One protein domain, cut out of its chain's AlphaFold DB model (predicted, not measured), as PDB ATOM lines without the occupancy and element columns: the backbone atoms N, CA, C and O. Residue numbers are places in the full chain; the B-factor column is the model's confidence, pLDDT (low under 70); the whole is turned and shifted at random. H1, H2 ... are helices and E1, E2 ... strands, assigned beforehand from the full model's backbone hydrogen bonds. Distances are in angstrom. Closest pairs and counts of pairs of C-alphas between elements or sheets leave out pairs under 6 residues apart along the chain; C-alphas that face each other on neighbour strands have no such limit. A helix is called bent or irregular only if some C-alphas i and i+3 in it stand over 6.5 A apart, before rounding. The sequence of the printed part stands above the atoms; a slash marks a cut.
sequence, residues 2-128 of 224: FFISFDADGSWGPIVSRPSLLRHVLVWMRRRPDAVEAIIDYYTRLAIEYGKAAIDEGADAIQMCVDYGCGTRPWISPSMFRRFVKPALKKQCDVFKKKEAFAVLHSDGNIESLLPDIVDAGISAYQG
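This is residues 2 to 128 of the 224 residues of an uncharacterized protein of Thermoprotei archaeon (UniProt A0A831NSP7). A twisted parallel sheet of four short strands is covered on one face by two long helices, H3 and H4, side by side along its strands, in two layers. H2 makes a corner with the first residues of H3, away from the sheet, and the short H5 packs on H4 and grazes the sheet. The printed part has 127 residues, with five named helices and four named strands in the order E1 H1 H2 H3 E2 H4 E3 H5 E4; the sheet's order is E1 E2 E3 E4, and the class is mixed, helices and strands. The whole is compact, with a radius of gyration of the C-alphas of 13.8 A, and elongated, spanning 43 by 27 by 24 A.

The sheet has edge strands E1, residues 5 to 7, and E4, residues 125 to 128, and inner strands E2, residues 61 to 65, and E3, residues 102 to 107; it is strongly twisted, but only just, with C-alphas up to 4.3 A off its best plane. Neighbours E1 and E2 have N 63 and O 6 at 2.8 A, E2 and E3 have N 64 and O 104 at 2.7 A, and E3 and E4 have N 127 and O 105 at 2.8 A, each within hydrogen-bond range. H3, residues 33 to 56, and H4, residues 78 to 98, are on the same face, at heights over the sheet of 10.3 A and 10.4 A, and run along the strands. They touch at a shallow tilt of 22 degrees, the same way, closest at the C-alphas of Ile 48 and Gln 92, 6.0 A. H5, residues 112 to 120, only grazes the sheet with residues 115 to 119; it touches H4 at a steep tilt of 39 degrees, closest at the C-alphas of Pro 78 and Leu 114, 5.9 A. H2, residues 19 to 31, touches H3 with residues 25 to 29 alone, at a steep tilt of 51 degrees, opposite ways, closest at the C-alphas of Met 29 and Val 36, 6.1 A. H1, residues 13 to 16, touches H2 only at the corner, closest at the C-alphas of Ile 15 and Leu 22, 5.2 A. Three strand-helix-strand units, parallel neighbour strands with helices between, are E1, H1 H2 H3, E2; E2, H4, E3; and E3, H5, E4, the last two with right-handed crossovers. Every O i to N i+4 pair is within hydrogen-bond range in H3, but 7 of 9 in H2, 14 of 17 in H4 and 3 of 5 in H5; H1 is too short for such a pair.

E1 begins at C-alpha 5, (-30.035, -80.991, 236.830), and E4 ends at C-alpha 128, (-29.166, -78.978, 252.056). H3 is 34.4 A long from C-alpha 33, (-14.582, -54.198, 246.844); H4 is 26.9 A, H2 18.6 A and E3 16.0 A. H4 has a kink of 52 degrees near residue 85 and is irregular, but only just, with C-alphas 84 and 87 6.8 A apart; H5 is irregular, with C-alphas 113 and 116 7.2 A apart.

The C-alphas of Phe 2 and Arg 31, 46.6 A apart, are the two farthest apart. The printed part has no cut. The link from E2 to H4, residues 66 to 77, is long, and in it residues 69 to 70 pair with residues 73 to 74, antiparallel; the other links are tight. The mean pLDDT of the printed part is 97.2, and no printed residue is under 70.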
ATOM      1  N   PHE A   2     -37.299 -88.633 233.951       89.94
ATOM      2  CA  PHE A   2     -36.177 -88.271 234.819       89.94
ATOM      3  C   PHE A   2     -36.171 -86.754 234.973       89.94
ATOM      4  O   PHE A   2     -36.545 -86.069 234.033       89.94
ATOM      5  N   PHE A   3     -35.752 -86.264 236.139       93.00
ATOM      6  CA  PHE A   3     -35.480 -84.848 236.359       93.00
ATOM      7  C   PHE A   3     -33.967 -84.650 236.294       93.00
ATOM      8  O   PHE A   3     -33.239 -85.252 237.089       93.00
ATOM      9  N   ILE A   4     -33.499 -83.865 235.335       95.94
ATOM     10  CA  ILE A   4     -32.087 -83.660 235.033       95.94
ATOM     11  C   ILE A   4     -31.679 -82.282 235.547       95.94
ATOM     12  O   ILE A   4     -32.247 -81.265 235.155       95.94
ATOM     13  N   SER A   5     -30.670 -82.240 236.415       96.00
ATOM     14  CA  SER A   5     -30.035 -80.991 236.830       96.00
ATOM     15  C   SER A   5     -28.600 -80.896 236.322       96.00
ATOM     16  O   SER A   5     -27.909 -81.904 236.171       96.00
ATOM     17  N   PHE A   6     -28.147 -79.667 236.080       97.62
ATOM     18  CA  PHE A   6     -26.758 -79.351 235.756       97.62
ATOM     19  C   PHE A   6     -26.192 -78.359 236.772       97.62
ATOM     20  O   PHE A   6     -26.888 -77.425 237.171       97.62
ATOM     21  N   ASP A   7     -24.943 -78.554 237.196       96.62
ATOM     22  CA  ASP A   7     -24.297 -77.664 238.160       96.62
ATOM     23  C   ASP A   7     -23.719 -76.423 237.474       96.62
ATOM     24  O   ASP A   7     -22.833 -76.519 236.621       96.62
ATOM     25  N   ALA A   8     -24.211 -75.252 237.863       97.19
ATOM     26  CA  ALA A   8     -23.612 -73.983 237.492       97.19
ATOM     27  C   ALA A   8     -23.922 -72.920 238.551       97.19
ATOM     28  O   ALA A   8     -25.041 -72.414 238.629       97.19
ATOM     29  N   ASP A   9     -22.904 -72.526 239.320       97.81
ATOM     30  CA  ASP A   9     -22.936 -71.320 240.146       97.81
ATOM     31  C   ASP A   9     -21.768 -70.382 239.832       97.81
ATOM     32  O   ASP A   9     -20.605 -70.782 239.758       97.81
ATOM     33  N   GLY A  10     -22.091 -69.100 239.701       97.19
ATOM     34  CA  GLY A  10     -21.123 -68.017 239.591       97.19
ATOM     35  C   GLY A  10     -21.232 -66.964 240.692       97.19
ATOM     36  O   GLY A  10     -20.497 -65.977 240.647       97.19
ATOM     37  N   SER A  11     -22.133 -67.138 241.662       96.88
ATOM     38  CA  SER A  11     -22.383 -66.141 242.706       96.88
ATOM     39  C   SER A  11     -21.359 -66.197 243.843       96.88
ATOM     40  O   SER A  11     -20.933 -65.149 244.334       96.88
ATOM     41  N   TRP A  12     -20.942 -67.401 244.253       97.56
ATOM     42  CA  TRP A  12     -19.958 -67.596 245.328       97.56
ATOM     43  C   TRP A  12     -19.218 -68.942 245.268       97.56
ATOM     44  O   TRP A  12     -18.107 -69.039 245.792       97.56
ATOM     45  N   GLY A  13     -19.762 -69.952 244.583       96.50
ATOM     46  CA  GLY A  13     -19.205 -71.299 244.427       96.50
ATOM     47  C   GLY A  13     -17.728 -71.293 244.027       96.50
ATOM     48  O   GLY A  13     -16.889 -71.784 244.785       96.50
ATOM     49  N   PRO A  14     -17.342 -70.608 242.932       96.38
ATOM     50  CA  PRO A  14     -15.946 -70.550 242.490       96.38
ATOM     51  C   PRO A  14     -14.969 -69.923 243.500       96.38
ATOM     52  O   PRO A  14     -13.752 -70.108 243.380       96.38
ATOM     53  N   ILE A  15     -15.485 -69.159 244.470       96.69
ATOM     54  CA  ILE A  15     -14.721 -68.534 245.551       96.69
ATOM     55  C   ILE A  15     -14.611 -69.497 246.734       96.69
ATOM     56  O   ILE A  15     -13.496 -69.781 247.171       96.69
ATOM     57  N   VAL A  16     -15.737 -70.011 247.244       95.56
ATOM     58  CA  VAL A  16     -15.757 -70.850 248.455       95.56
ATOM     59  C   VAL A  16     -15.083 -72.203 248.245       95.56
ATOM     60  O   VAL A  16     -14.360 -72.661 249.128       95.56
ATOM     61  N   SER A  17     -15.183 -72.785 247.047       93.94
ATOM     62  CA  SER A  17     -14.523 -74.053 246.711       93.94
ATOM     63  C   SER A  17     -12.994 -73.945 246.616       93.94
ATOM     64  O   SER A  17     -12.310 -74.947 246.407       93.94
ATOM     65  N   ARG A  18     -12.420 -72.740 246.753       95.81
ATOM     66  CA  ARG A  18     -10.972 -72.485 246.716       95.81
ATOM     67  C   ARG A  18     -10.537 -71.768 247.998       95.81
ATOM     68  O   ARG A  18     -10.541 -70.536 248.032       95.81
ATOM     69  N   PRO A  19     -10.074 -72.493 249.035       92.88
ATOM     70  CA  PRO A  19      -9.796 -71.914 250.355       92.88
ATOM     71  C   PRO A  19      -8.852 -70.700 250.350       92.88
ATOM     72  O   PRO A  19      -9.051 -69.743 251.101       92.88
ATOM     73  N   SER A  20      -7.836 -70.700 249.479       95.38
ATOM     74  CA  SER A  20      -6.909 -69.570 249.327       95.38
ATOM     75  C   SER A  20      -7.594 -68.325 248.758       95.38
ATOM     76  O   SER A  20      -7.380 -67.220 249.260       95.38
ATOM     77  N   LEU A  21      -8.452 -68.500 247.749       96.06
ATOM     78  CA  LEU A  21      -9.219 -67.416 247.149       96.06
ATOM     79  C   LEU A  21     -10.262 -66.880 248.127       96.06
ATOM     80  O   LEU A  21     -10.330 -65.667 248.308       96.06
ATOM     81  N   LEU A  22     -11.008 -67.757 248.806       96.50
ATOM     82  CA  LEU A  22     -11.978 -67.371 249.831       96.50
ATOM     83  C   LEU A  22     -11.341 -66.454 250.879       96.50
ATOM     84  O   LEU A  22     -11.829 -65.350 251.121       96.50
ATOM     85  N   ARG A  23     -10.198 -66.859 251.446       95.62
ATOM     86  CA  ARG A  23      -9.479 -66.055 252.445       95.62
ATOM     87  C   ARG A  23      -9.112 -64.666 251.921       95.62
ATOM     88  O   ARG A  23      -9.245 -63.684 252.652       95.62
ATOM     89  N   HIS A  24      -8.650 -64.566 250.674       96.62
ATOM     90  CA  HIS A  24      -8.324 -63.279 250.062       96.62
ATOM     91  C   HIS A  24      -9.571 -62.433 249.804       96.62
ATOM     92  O   HIS A  24      -9.581 -61.258 250.170       96.62
ATOM     93  N   VAL A  25     -10.633 -63.028 249.258       97.44
ATOM     94  CA  VAL A  25     -11.897 -62.338 248.977       97.44
ATOM     95  C   VAL A  25     -12.497 -61.756 250.252       97.44
ATOM     96  O   VAL A  25     -12.884 -60.591 250.243       97.44
ATOM     97  N   LEU A  26     -12.494 -62.487 251.371       96.50
ATOM     98  CA  LEU A  26     -13.008 -61.977 252.649       96.50
ATOM     99  C   LEU A  26     -12.291 -60.689 253.100       96.50
ATOM    100  O   LEU A  26     -12.926 -59.763 253.604       96.50
ATOM    101  N   VAL A  27     -10.976 -60.581 252.871       97.25
ATOM    102  CA  VAL A  27     -10.205 -59.354 253.152       97.25
ATOM    103  C   VAL A  27     -10.470 -58.274 252.095       97.25
ATOM    104  O   VAL A  27     -10.622 -57.089 252.420       97.25
ATOM    105  N   TRP A  28     -10.527 -58.661 250.820       98.06
ATOM    106  CA  TRP A  28     -10.736 -57.752 249.695       98.06
ATOM    107  C   TRP A  28     -12.126 -57.135 249.678       98.06
ATOM    108  O   TRP A  28     -12.243 -55.981 249.296       98.06
ATOM    109  N   MET A  29     -13.154 -57.795 250.202       97.31
ATOM    110  CA  MET A  29     -14.487 -57.198 250.325       97.31
ATOM    111  C   MET A  29     -14.479 -55.861 251.077       97.31
ATOM    112  O   MET A  29     -15.318 -55.001 250.821       97.31
ATOM    113  N   ARG A  30     -13.517 -55.663 251.990       96.50
ATOM    114  CA  ARG A  30     -13.289 -54.373 252.651       96.50
ATOM    115  C   ARG A  30     -12.269 -53.501 251.919       96.50
ATOM    116  O   ARG A  30     -12.461 -52.294 251.839       96.50
ATOM    117  N   ARG A  31     -11.154 -54.081 251.463       97.75
ATOM    118  CA  ARG A  31      -9.993 -53.316 250.960       97.75
ATOM    119  C   ARG A  31     -10.032 -52.999 249.464       97.75
ATOM    120  O   ARG A  31      -9.400 -52.038 249.049       97.75
ATOM    121  N   ARG A  32     -10.692 -53.843 248.677       97.75
ATOM    122  CA  ARG A  32     -10.754 -53.873 247.207       97.75
ATOM    123  C   ARG A  32     -12.135 -54.377 246.742       97.75
ATOM    124  O   ARG A  32     -12.217 -55.419 246.088       97.75
ATOM    125  N   PRO A  33     -13.237 -53.720 247.152       97.56
ATOM    126  CA  PRO A  33     -14.582 -54.198 246.844       97.56
ATOM    127  C   PRO A  33     -14.876 -54.221 245.337       97.56
ATOM    128  O   PRO A  33     -15.569 -55.119 244.877       97.56
ATOM    129  N   ASP A  34     -14.284 -53.294 244.583       98.00
ATOM    130  CA  ASP A  34     -14.285 -53.239 243.118       98.00
ATOM    131  C   ASP A  34     -13.776 -54.547 242.495       98.00
ATOM    132  O   ASP A  34     -14.390 -55.104 241.586       98.00
ATOM    133  N   ALA A  35     -12.678 -55.084 243.034       97.44
ATOM    134  CA  ALA A  35     -12.108 -56.338 242.562       97.44
ATOM    135  C   ALA A  35     -13.017 -57.531 242.884       97.44
ATOM    136  O   ALA A  35     -13.149 -58.439 242.067       97.44
ATOM    137  N   VAL A  36     -13.664 -57.536 244.055       98.25
ATOM    138  CA  VAL A  36     -14.608 -58.601 244.430       98.25
ATOM    139  C   VAL A  36     -15.848 -58.572 243.537       98.25
ATOM    140  O   VAL A  36     -16.252 -59.618 243.037       98.25
ATOM    141  N   GLU A  37     -16.413 -57.389 243.294       98.19
ATOM    142  CA  GLU A  37     -17.555 -57.196 242.393       98.19
ATOM    143  C   GLU A  37     -17.213 -57.664 240.966       98.19
ATOM    144  O   GLU A  37     -17.986 -58.410 240.364       98.19
ATOM    145  N   ALA A  38     -16.018 -57.334 240.460       98.12
ATOM    146  CA  ALA A  38     -15.552 -57.781 239.147       98.12
ATOM    147  C   ALA A  38     -15.361 -59.308 239.054       98.12
ATOM    148  O   ALA A  38     -15.730 -59.917 238.049       98.12
ATOM    149  N   ILE A  39     -14.804 -59.938 240.097       97.69
ATOM    150  CA  ILE A  39     -14.622 -61.397 240.151       97.69
ATOM    151  C   ILE A  39     -15.979 -62.110 240.148       97.69
ATOM    152  O   ILE A  39     -16.167 -63.060 239.386       97.69
ATOM    153  N   ILE A  40     -16.921 -61.655 240.979       98.44
ATOM    154  CA  ILE A  40     -18.259 -62.250 241.057       98.44
ATOM    155  C   ILE A  40     -19.006 -62.058 239.733       98.44
ATOM    156  O   ILE A  40     -19.578 -63.023 239.232       98.44
ATOM    157  N   ASP A  41     -18.973 -60.871 239.112       98.56
ATOM    158  CA  ASP A  41     -19.631 -60.670 237.812       98.56
ATOM    159  C   ASP A  41     -19.035 -61.567 236.719       98.56
ATOM    160  O   ASP A  41     -19.784 -62.159 235.939       98.56
ATOM    161  N   TYR A  42     -17.707 -61.725 236.682       98.44
ATOM    162  CA  TYR A  42     -17.051 -62.627 235.736       98.44
ATOM    163  C   TYR A  42     -17.565 -64.067 235.873       98.44
ATOM    164  O   TYR A  42     -18.019 -64.652 234.887       98.44
ATOM    165  N   TYR A  43     -17.551 -64.620 237.092       98.50
ATOM    166  CA  TYR A  43     -18.045 -65.976 237.329       98.50
ATOM    167  C   TYR A  43     -19.545 -66.101 237.071       98.50
ATOM    168  O   TYR A  43     -19.979 -67.084 236.478       98.50
ATOM    169  N   THR A  44     -20.327 -65.086 237.435       98.69
ATOM    170  CA  THR A  44     -21.772 -65.042 237.183       98.69
ATOM    171  C   THR A  44     -22.078 -65.114 235.692       98.69
ATOM    172  O   THR A  44     -22.949 -65.876 235.282       98.69
ATOM    173  N   ARG A  45     -21.365 -64.346 234.856       98.62
ATOM    174  CA  ARG A  45     -21.545 -64.398 233.398       98.62
ATOM    175  C   ARG A  45     -21.207 -65.779 232.844       98.62
ATOM    176  O   ARG A  45     -21.974 -66.296 232.042       98.62
ATOM    177  N   LEU A  46     -20.110 -66.381 233.299       98.44
ATOM    178  CA  LEU A  46     -19.707 -67.715 232.858       98.44
ATOM    179  C   LEU A  46     -20.740 -68.789 233.241       98.44
ATOM    180  O   LEU A  46     -21.157 -69.568 232.389       98.44
ATOM    181  N   ALA A  47     -21.187 -68.797 234.498       98.50
ATOM    182  CA  ALA A  47     -22.178 -69.751 234.990       98.50
ATOM    183  C   ALA A  47     -23.532 -69.605 234.281       98.50
ATOM    184  O   ALA A  47     -24.182 -70.606 233.992       98.50
ATOM    185  N   ILE A  48     -23.932 -68.378 233.931       98.75
ATOM    186  CA  ILE A  48     -25.135 -68.142 233.127       98.75
ATOM    187  C   ILE A  48     -25.022 -68.802 231.752       98.75
ATOM    188  O   ILE A  48     -25.976 -69.448 231.327       98.75
ATOM    189  N   GLU A  49     -23.896 -68.656 231.051       98.69
ATOM    190  CA  GLU A  49     -23.742 -69.258 229.721       98.69
ATOM    191  C   GLU A  49     -23.697 -70.791 229.786       98.69
ATOM    192  O   GLU A  49     -24.359 -71.445 228.983       98.69
ATOM    193  N   TYR A  50     -23.026 -71.373 230.788       98.44
ATOM    194  CA  TYR A  50     -23.079 -72.822 231.012       98.44
ATOM    195  C   TYR A  50     -24.485 -73.314 231.345       98.44
ATOM    196  O   TYR A  50     -24.942 -74.292 230.759       98.44
ATOM    197  N   GLY A  51     -25.200 -72.618 232.232       98.56
ATOM    198  CA  GLY A  51     -26.570 -72.974 232.578       98.56
ATOM    199  C   GLY A  51     -27.512 -72.880 231.377       98.56
ATOM    200  O   GLY A  51     -28.302 -73.785 231.149       98.56
ATOM    201  N   LYS A  52     -27.399 -71.834 230.546       98.69
ATOM    202  CA  LYS A  52     -28.184 -71.724 229.304       98.69
ATOM    203  C   LYS A  52     -27.937 -72.905 228.371       98.69
ATOM    204  O   LYS A  52     -28.910 -73.494 227.917       98.69
ATOM    205  N   ALA A  53     -26.670 -73.239 228.125       98.56
ATOM    206  CA  ALA A  53     -26.304 -74.354 227.261       98.56
ATOM    207  C   ALA A  53     -26.854 -75.681 227.801       98.56
ATOM    208  O   ALA A  53     -27.446 -76.444 227.052       98.56
ATOM    209  N   ALA A  54     -26.740 -75.931 229.108       98.44
ATOM    210  CA  ALA A  54     -27.294 -77.136 229.716       98.44
ATOM    211  C   ALA A  54     -28.826 -77.217 229.596       98.44
ATOM    212  O   ALA A  54     -29.357 -78.291 229.334       98.44
ATOM    213  N   ILE A  55     -29.535 -76.092 229.751       98.44
ATOM    214  CA  ILE A  55     -30.992 -76.034 229.544       98.44
ATOM    215  C   ILE A  55     -31.341 -76.336 228.082       98.44
ATOM    216  O   ILE A  55     -32.263 -77.101 227.825       98.44
ATOM    217  N   ASP A  56     -30.587 -75.780 227.130       98.19
ATOM    218  CA  ASP A  56     -30.794 -76.032 225.698       98.19
ATOM    219  C   ASP A  56     -30.545 -77.509 225.319       98.19
ATOM    220  O   ASP A  56     -31.177 -78.020 224.397       98.19
ATOM    221  N   GLU A  57     -29.705 -78.219 226.081       97.81
ATOM    222  CA  GLU A  57     -29.462 -79.668 225.972       97.81
ATOM    223  C   GLU A  57     -30.426 -80.531 226.819       97.81
ATOM    224  O   GLU A  57     -30.286 -81.755 226.878       97.81
ATOM    225  N   GLY A  58     -31.424 -79.921 227.471       96.94
ATOM    226  CA  GLY A  58     -32.509 -80.630 228.159       96.94
ATOM    227  C   GLY A  58     -32.394 -80.730 229.683       96.94
ATOM    228  O   GLY A  58     -33.030 -81.599 230.276       96.94
ATOM    229  N   ALA A  59     -31.603 -79.877 230.343       98.06
ATOM    230  CA  ALA A  59     -31.637 -79.775 231.802       98.06
ATOM    231  C   ALA A  59     -32.940 -79.109 232.290       98.06
ATOM    232  O   ALA A  59     -33.234 -77.968 231.933       98.06
ATOM    233  N   ASP A  60     -33.670 -79.781 233.184       98.19
ATOM    234  CA  ASP A  60     -34.873 -79.255 233.851       98.19
ATOM    235  C   ASP A  60     -34.532 -78.191 234.908       98.19
ATOM    236  O   ASP A  60     -35.344 -77.328 235.262       98.19
ATOM    237  N   ALA A  61     -33.322 -78.272 235.464       98.25
ATOM    238  CA  ALA A  61     -32.853 -77.378 236.506       98.25
ATOM    239  C   ALA A  61     -31.373 -77.044 236.384       98.25
ATOM    240  O   ALA A  61     -30.544 -77.881 236.030       98.25
ATOM    241  N   ILE A  62     -31.035 -75.837 236.827       98.62
ATOM    242  CA  ILE A  62     -29.664 -75.479 237.160       98.62
ATOM    243  C   ILE A  62     -29.514 -75.518 238.670       98.62
ATOM    244  O   ILE A  62     -30.185 -74.787 239.406       98.62
ATOM    245  N   GLN A  63     -28.633 -76.395 239.123       97.38
ATOM    246  CA  GLN A  63     -28.249 -76.511 240.511       97.38
ATOM    247  C   GLN A  63     -27.068 -75.578 240.759       97.38
ATOM    248  O   GLN A  63     -25.980 -75.785 240.248       97.38
ATOM    249  N   MET A  64     -27.281 -74.521 241.530       97.75
ATOM    250  CA  MET A  64     -26.215 -73.645 241.999       97.75
ATOM    251  C   MET A  64     -25.627 -74.275 243.263       97.75
ATOM    252  O   MET A  64     -26.180 -74.098 244.352       97.75
ATOM    253  N   CYS A  65     -24.565 -75.068 243.108       94.88
ATOM    254  CA  CYS A  65     -23.914 -75.762 244.217       94.88
ATOM    255  C   CYS A  65     -22.912 -74.849 244.936       94.88
ATOM    256  O   CYS A  65     -21.839 -74.556 244.407       94.88
ATOM    257  N   VAL A  66     -23.268 -74.343 246.125       95.38
ATOM    258  CA  VAL A  66     -22.458 -73.327 246.806       95.38
ATOM    259  C   VAL A  66     -22.662 -73.271 248.315       95.38
ATOM    260  O   VAL A  66     -23.770 -73.097 248.797       95.38
ATOM    261  N   ASP A  67     -21.577 -73.244 249.083       95.50
ATOM    262  CA  ASP A  67     -21.673 -73.089 250.537       95.50
ATOM    263  C   ASP A  67     -21.629 -71.617 250.955       95.50
ATOM    264  O   ASP A  67     -20.571 -70.987 251.037       95.50
ATOM    265  N   TYR A  68     -22.793 -71.044 251.267       97.12
ATOM    266  CA  TYR A  68     -22.865 -69.727 251.910       97.12
ATOM    267  C   TYR A  68     -22.617 -69.796 253.423       97.12
ATOM    268  O   TYR A  68     -22.290 -68.776 254.043       97.12
ATOM    269  N   GLY A  69     -22.770 -70.983 254.015       94.06
ATOM    270  CA  GLY A  69     -22.577 -71.265 255.430       94.06
ATOM    271  C   GLY A  69     -21.219 -71.887 255.749       94.06
ATOM    272  O   GLY A  69     -20.630 -72.601 254.949       94.06
ATOM    273  N   CYS A  70     -20.748 -71.652 256.970       86.06
ATOM    274  CA  CYS A  70     -19.695 -72.418 257.622       86.06
ATOM    275  C   CYS A  70     -20.191 -72.857 259.004       86.06
ATOM    276  O   CYS A  70     -20.462 -72.018 259.863       86.06
ATOM    277  N   GLY A  71     -20.330 -74.165 259.238       87.00
ATOM    278  CA  GLY A  71     -20.781 -74.693 260.529       87.00
ATOM    279  C   GLY A  71     -22.021 -73.957 261.053       87.00
ATOM    280  O   GLY A  71     -23.107 -74.113 260.516       87.00
ATOM    281  N   THR A  72     -21.857 -73.100 262.065       89.81
ATOM    282  CA  THR A  72     -22.959 -72.409 262.757       89.81
ATOM    283  C   THR A  72     -23.348 -71.029 262.211       89.81
ATOM    284  O   THR A  72     -24.300 -70.448 262.738       89.81
ATOM    285  N   ARG A  73     -22.663 -70.463 261.200       94.25
ATOM    286  CA  ARG A  73     -22.967 -69.117 260.652       94.25
ATOM    287  C   ARG A  73     -22.579 -68.964 259.174       94.25
ATOM    288  O   ARG A  73     -21.758 -69.733 258.692       94.25
ATOM    289  N   PRO A  74     -23.063 -67.929 258.469       97.00
ATOM    290  CA  PRO A  74     -22.565 -67.590 257.138       97.00
ATOM    291  C   PRO A  74     -21.097 -67.146 257.108       97.00
ATOM    292  O   PRO A  74     -20.603 -66.568 258.078       97.00
ATOM    293  N   TRP A  75     -20.444 -67.295 255.950       95.94
ATOM    294  CA  TRP A  75     -19.094 -66.757 255.704       95.94
ATOM    295  C   TRP A  75     -19.022 -65.228 255.797       95.94
ATOM    296  O   TRP A  75     -17.989 -64.663 256.157       95.94
ATOM    297  N   ILE A  76     -20.115 -64.551 255.439       96.75
ATOM    298  CA  ILE A  76     -20.207 -63.092 255.360       96.75
ATOM    299  C   ILE A  76     -21.507 -62.597 255.991       96.75
ATOM    300  O   ILE A  76     -22.518 -63.294 256.007       96.75
ATOM    301  N   SER A  77     -21.504 -61.364 256.504       97.12
ATOM    302  CA  SER A  77     -22.717 -60.787 257.099       97.12
ATOM    303  C   SER A  77     -23.849 -60.634 256.068       97.12
ATOM    304  O   SER A  77     -23.561 -60.423 254.885       97.12
ATOM    305  N   PRO A  78     -25.129 -60.598 256.489       98.31
ATOM    306  CA  PRO A  78     -26.249 -60.343 255.578       98.31
ATOM    307  C   PRO A  78     -26.098 -59.050 254.761       98.31
ATOM    308  O   PRO A  78     -26.456 -58.999 253.590       98.31
ATOM    309  N   SER A  79     -25.502 -58.003 255.345       98.31
ATOM    310  CA  SER A  79     -25.235 -56.748 254.627       98.31
ATOM    311  C   SER A  79     -24.236 -56.919 253.477       98.31
ATOM    312  O   SER A  79     -24.420 -56.350 252.402       98.31
ATOM    313  N   MET A  80     -23.211 -57.749 253.677       98.12
ATOM    314  CA  MET A  80     -22.223 -58.065 252.649       98.12
ATOM    315  C   MET A  80     -22.799 -59.015 251.605       98.12
ATOM    316  O   MET A  80     -22.562 -58.814 250.419       98.12
ATOM    317  N   PHE A  81     -23.608 -59.992 252.022       98.62
ATOM    318  CA  PHE A  81     -24.326 -60.868 251.101       98.62
ATOM    319  C   PHE A  81     -25.217 -60.061 250.151       98.62
ATOM    320  O   PHE A  81     -25.119 -60.225 248.936       98.62
ATOM    321  N   ARG A  82     -26.011 -59.119 250.682       98.69
ATOM    322  CA  ARG A  82     -26.848 -58.219 249.871       98.69
ATOM    323  C   ARG A  82     -26.056 -57.385 248.874       98.69
ATOM    324  O   ARG A  82     -26.551 -57.140 247.782       98.69
ATOM    325  N   ARG A  83     -24.855 -56.944 249.252       98.25
ATOM    326  CA  ARG A  83     -24.002 -56.136 248.381       98.25
ATOM    327  C   ARG A  83     -23.352 -56.963 247.274       98.25
ATOM    328  O   ARG A  83     -23.397 -56.557 246.121       98.25
ATOM    329  N   PHE A  84     -22.720 -58.077 247.631       98.44
ATOM    330  CA  PHE A  84     -21.801 -58.778 246.732       98.44
ATOM    331  C   PHE A  84     -22.427 -59.996 246.048       98.44
ATOM    332  O   PHE A  84     -22.167 -60.225 244.875       98.44
ATOM    333  N   VAL A  85     -23.254 -60.771 246.756       98.62
ATOM    334  CA  VAL A  85     -23.680 -62.109 246.302       98.62
ATOM    335  C   VAL A  85     -25.121 -62.114 245.797       98.62
ATOM    336  O   VAL A  85     -25.402 -62.645 244.725       98.62
ATOM    337  N   LYS A  86     -26.044 -61.474 246.523       98.69
ATOM    338  CA  LYS A  86     -27.472 -61.437 246.168       98.69
ATOM    339  C   LYS A  86     -27.734 -60.948 244.733       98.69
ATOM    340  O   LYS A  86     -28.545 -61.585 244.061       98.69
ATOM    341  N   PRO A  87     -27.076 -59.885 244.216       98.81
ATOM    342  CA  PRO A  87     -27.312 -59.436 242.842       98.81
ATOM    343  C   PRO A  87     -26.921 -60.493 241.804       98.81
ATOM    344  O   PRO A  87     -27.639 -60.689 240.824       98.81
ATOM    345  N   ALA A  88     -25.821 -61.214 242.044       98.69
ATOM    346  CA  ALA A  88     -25.360 -62.305 241.196       98.69
ATOM    347  C   ALA A  88     -26.312 -63.508 241.239       98.69
ATOM    348  O   ALA A  88     -26.751 -63.978 240.189       98.69
ATOM    349  N   LEU A  89     -26.704 -63.949 242.442       98.81
ATOM    350  CA  LEU A  89     -27.691 -65.016 242.628       98.81
ATOM    351  C   LEU A  89     -29.007 -64.688 241.908       98.81
ATOM    352  O   LEU A  89     -29.527 -65.517 241.164       98.81
ATOM    353  N   LYS A  90     -29.506 -63.455 242.068       98.88
ATOM    354  CA  LYS A  90     -30.723 -62.986 241.398       98.88
ATOM    355  C   LYS A  90     -30.590 -63.009 239.877       98.88
ATOM    356  O   LYS A  90     -31.482 -63.501 239.197       98.88
ATOM    357  N   LYS A  91     -29.472 -62.509 239.339       98.81
ATOM    358  CA  LYS A  91     -29.211 -62.494 237.892       98.81
ATOM    359  C   LYS A  91     -29.230 -63.910 237.306       98.81
ATOM    360  O   LYS A  91     -29.837 -64.104 236.259       98.81
ATOM    361  N   GLN A  92     -28.627 -64.887 237.986       98.75
ATOM    362  CA  GLN A  92     -28.689 -66.300 237.585       98.75
ATOM    363  C   GLN A  92     -30.131 -66.831 237.619       98.75
ATOM    364  O   GLN A  92     -30.626 -67.330 236.609       98.75
ATOM    365  N   CYS A  93     -30.837 -66.643 238.741       98.75
ATOM    366  CA  CYS A  93     -32.220 -67.098 238.911       98.75
ATOM    367  C   CYS A  93     -33.162 -66.533 237.841       98.75
ATOM    368  O   CYS A  93     -33.932 -67.280 237.239       98.75
ATOM    369  N   ASP A  94     -33.090 -65.224 237.583       98.75
ATOM    370  CA  ASP A  94     -33.931 -64.547 236.596       98.75
ATOM    371  C   ASP A  94     -33.691 -65.095 235.180       98.75
ATOM    372  O   ASP A  94     -34.631 -65.208 234.396       98.75
ATOM    373  N   VAL A  95     -32.444 -65.434 234.833       98.69
ATOM    374  CA  VAL A  95     -32.104 -65.984 233.512       98.69
ATOM    375  C   VAL A  95     -32.594 -67.421 233.362       98.69
ATOM    376  O   VAL A  95     -33.238 -67.726 232.361       98.69
ATOM    377  N   PHE A  96     -32.331 -68.288 234.342       98.56
ATOM    378  CA  PHE A  96     -32.725 -69.698 234.265       98.56
ATOM    379  C   PHE A  96     -34.247 -69.858 234.256       98.56
ATOM    380  O   PHE A  96     -34.780 -70.568 233.408       98.56
ATOM    381  N   LYS A  97     -34.963 -69.084 235.083       97.81
ATOM    382  CA  LYS A  97     -36.433 -69.065 235.086       97.81
ATOM    383  C   LYS A  97     -37.034 -68.568 233.772       97.81
ATOM    384  O   LYS A  97     -38.059 -69.084 233.344       97.81
ATOM    385  N   LYS A  98     -36.414 -67.583 233.110       98.31
ATOM    386  CA  LYS A  98     -36.851 -67.115 231.778       98.31
ATOM    387  C   LYS A  98     -36.687 -68.171 230.684       98.31
ATOM    388  O   LYS A  98     -37.360 -68.069 229.668       98.31
ATOM    389  N   LYS A  99     -35.800 -69.147 230.886       97.94
ATOM    390  CA  LYS A  99     -35.656 -70.333 230.033       97.94
ATOM    391  C   LYS A  99     -36.450 -71.533 230.561       97.94
ATOM    392  O   LYS A  99     -36.141 -72.658 230.206       97.94
ATOM    393  N   GLU A 100     -37.436 -71.283 231.424       97.31
ATOM    394  CA  GLU A 100     -38.352 -72.294 231.966       97.31
ATOM    395  C   GLU A 100     -37.675 -73.384 232.818       97.31
ATOM    396  O   GLU A 100     -38.299 -74.388 233.146       97.31
ATOM    397  N   ALA A 101     -36.433 -73.155 233.262       98.31
ATOM    398  CA  ALA A 101     -35.696 -74.075 234.122       98.31
ATOM    399  C   ALA A 101     -35.775 -73.671 235.602       98.31
ATOM    400  O   ALA A 101     -35.820 -72.485 235.959       98.31
ATOM    401  N   PHE A 102     -35.719 -74.658 236.498       98.50
ATOM    402  CA  PHE A 102     -35.670 -74.398 237.934       98.50
ATOM    403  C   PHE A 102     -34.269 -73.962 238.375       98.50
ATOM    404  O   PHE A 102     -33.281 -74.653 238.152       98.50
ATOM    405  N   ALA A 103     -34.180 -72.840 239.088       98.56
ATOM    406  CA  ALA A 103     -32.957 -72.429 239.780       98.56
ATOM    407  C   ALA A 103     -32.918 -73.058 241.184       98.56
ATOM    408  O   ALA A 103     -33.621 -72.597 242.087       98.56
ATOM    409  N   VAL A 104     -32.141 -74.120 241.376       98.38
ATOM    410  CA  VAL A 104     -32.040 -74.855 242.647       98.38
ATOM    411  C   VAL A 104     -30.775 -74.420 243.369       98.38
ATOM    412  O   VAL A 104     -29.684 -74.618 242.858       98.38
ATOM    413  N   LEU A 105     -30.894 -73.840 244.559       98.44
ATOM    414  CA  LEU A 105     -29.727 -73.535 245.385       98.44
ATOM    415  C   LEU A 105     -29.400 -74.734 246.268       98.44
ATOM    416  O   LEU A 105     -30.270 -75.185 247.010       98.44
ATOM    417  N   HIS A 106     -28.152 -75.184 246.257       97.25
ATOM    418  CA  HIS A 106     -27.597 -76.016 247.321       97.25
ATOM    419  C   HIS A 106     -26.676 -75.167 248.196       97.25
ATOM    420  O   HIS A 106     -25.932 -74.361 247.650       97.25
ATOM    421  N   SER A 107     -26.741 -75.342 249.519       96.69
ATOM    422  CA  SER A 107     -25.756 -74.788 250.456       96.69
ATOM    423  C   SER A 107     -25.745 -75.563 251.764       96.69
ATOM    424  O   SER A 107     -26.784 -75.641 252.439       96.69
ATOM    425  N   ASP A 108     -24.549 -75.986 252.167       95.12
ATOM    426  CA  ASP A 108     -24.270 -76.478 253.511       95.12
ATOM    427  C   ASP A 108     -24.027 -75.319 254.496       95.12
ATOM    428  O   ASP A 108     -23.946 -74.133 254.131       95.12
ATOM    429  N   GLY A 109     -23.942 -75.667 255.784       96.06
ATOM    430  CA  GLY A 109     -23.750 -74.715 256.867       96.06
ATOM    431  C   GLY A 109     -25.020 -73.960 257.276       96.06
ATOM    432  O   GLY A 109     -26.094 -74.065 256.680       96.06
ATOM    433  N   ASN A 110     -24.902 -73.161 258.340       97.31
ATOM    434  CA  ASN A 110     -26.033 -72.392 258.841       97.31
ATOM    435  C   ASN A 110     -26.182 -71.089 258.054       97.31
ATOM    436  O   ASN A 110     -25.399 -70.147 258.217       97.31
ATOM    437  N   ILE A 111     -27.224 -71.031 257.233       97.81
ATOM    438  CA  ILE A 111     -27.531 -69.873 256.389       97.81
ATOM    439  C   ILE A 111     -28.838 -69.187 256.776       97.81
ATOM    440  O   ILE A 111     -29.369 -68.401 255.996       97.81
ATOM    441  N   GLU A 112     -29.371 -69.452 257.972       97.31
ATOM    442  CA  GLU A 112     -30.709 -69.002 258.368       97.31
ATOM    443  C   GLU A 112     -30.888 -67.483 258.191       97.31
ATOM    444  O   GLU A 112     -31.873 -67.019 257.619       97.31
ATOM    445  N   SER A 113     -29.875 -66.713 258.598       97.75
ATOM    446  CA  SER A 113     -29.848 -65.248 258.467       97.75
ATOM    447  C   SER A 113     -29.771 -64.720 257.026       97.75
ATOM    448  O   SER A 113     -30.024 -63.536 256.810       97.75
ATOM    449  N   LEU A 114     -29.431 -65.568 256.049       98.62
ATOM    450  CA  LEU A 114     -29.384 -65.230 254.624       98.62
ATOM    451  C   LEU A 114     -30.638 -65.679 253.867       98.62
ATOM    452  O   LEU A 114     -30.898 -65.161 252.782       98.62
ATOM    453  N   LEU A 115     -31.436 -66.599 254.426       98.50
ATOM    454  CA  LEU A 115     -32.631 -67.134 253.766       98.50
ATOM    455  C   LEU A 115     -33.612 -66.062 253.261       98.50
ATOM    456  O   LEU A 115     -34.087 -66.231 252.138       98.50
ATOM    457  N   PRO A 116     -33.890 -64.949 253.980       98.69
ATOM    458  CA  PRO A 116     -34.755 -63.900 253.440       98.69
ATOM    459  C   PRO A 116     -34.231 -63.334 252.114       98.69
ATOM    460  O   PRO A 116     -34.990 -63.167 251.165       98.69
ATOM    461  N   ASP A 117     -32.923 -63.080 252.038       98.81
ATOM    462  CA  ASP A 117     -32.265 -62.516 250.860       98.81
ATOM    463  C   ASP A 117     -32.126 -63.539 249.723       98.81
ATOM    464  O   ASP A 117     -32.237 -63.172 248.554       98.81
ATOM    465  N   ILE A 118     -31.919 -64.814 250.056       98.75
ATOM    466  CA  ILE A 118     -31.845 -65.928 249.102       98.75
ATOM    467  C   ILE A 118     -33.208 -66.188 248.450       98.75
ATOM    468  O   ILE A 118     -33.295 -66.325 247.231       98.75
ATOM    469  N   VAL A 119     -34.280 -66.234 249.246       98.69
ATOM    470  CA  VAL A 119     -35.645 -66.432 248.738       98.69
ATOM    471  C   VAL A 119     -36.071 -65.241 247.881       98.69
ATOM    472  O   VAL A 119     -36.614 -65.437 246.798       98.69
ATOM    473  N   ASP A 120     -35.760 -64.017 248.317       98.69
ATOM    474  CA  ASP A 120     -36.015 -62.793 247.546       98.69
ATOM    475  C   ASP A 120     -35.224 -62.731 246.226       98.69
ATOM    476  O   ASP A 120     -35.722 -62.219 245.225       98.69
ATOM    477  N   ALA A 121     -34.021 -63.317 246.173       98.69
ATOM    478  CA  ALA A 121     -33.262 -63.445 244.927       98.69
ATOM    479  C   ALA A 121     -33.958 -64.346 243.890       98.69
ATOM    480  O   ALA A 121     -33.632 -64.279 242.706       98.69
ATOM    481  N   GLY A 122     -34.944 -65.142 244.312       98.38
ATOM    482  CA  GLY A 122     -35.805 -65.892 243.414       98.38
ATOM    483  C   GLY A 122     -35.296 -67.292 243.106       98.38
ATOM    484  O   GLY A 122     -35.489 -67.755 241.986       98.38
ATOM    485  N   ILE A 123     -34.705 -67.996 244.069       98.62
ATOM    486  CA  ILE A 123     -34.485 -69.443 243.927       98.62
ATOM    487  C   ILE A 123     -35.831 -70.178 243.780       98.62
ATOM    488  O   ILE A 123     -36.886 -69.675 244.168       98.62
ATOM    489  N   SER A 124     -35.813 -71.359 243.172       98.69
ATOM    490  CA  SER A 124     -36.991 -72.228 243.013       98.69
ATOM    491  C   SER A 124     -37.037 -73.302 244.094       98.69
ATOM    492  O   SER A 124     -38.112 -73.672 244.565       98.69
ATOM    493  N   ALA A 125     -35.862 -73.776 244.510       98.50
ATOM    494  CA  ALA A 125     -35.720 -74.726 245.598       98.50
ATOM    495  C   ALA A 125     -34.456 -74.459 246.421       98.50
ATOM    496  O   ALA A 125     -33.469 -73.953 245.884       98.50
ATOM    497  N   TYR A 126     -34.493 -74.831 247.702       98.50
ATOM    498  CA  TYR A 126     -33.327 -74.874 248.583       98.50
ATOM    499  C   TYR A 126     -33.022 -76.322 248.988       98.50
ATOM    500  O   TYR A 126     -33.860 -76.990 249.598       98.50
ATOM    501  N   GLN A 127     -31.825 -76.790 248.638       97.69
ATOM    502  CA  GLN A 127     -31.264 -78.088 248.981       97.69
ATOM    503  C   GLN A 127     -30.180 -77.953 250.056       97.69
ATOM    504  O   GLN A 127     -29.358 -77.041 250.013       97.69
ATOM    505  N   GLY A 128     -30.157 -78.900 250.989       91.81
ATOM    506  CA  GLY A 128     -29.166 -78.978 252.056       91.81
ATOM    507  C   GLY A 128     -29.883 -78.933 253.396       91.81
ATOM    508  O   GLY A 128     -30.218 -79.968 253.959       91.81
TER     509      GLY A 128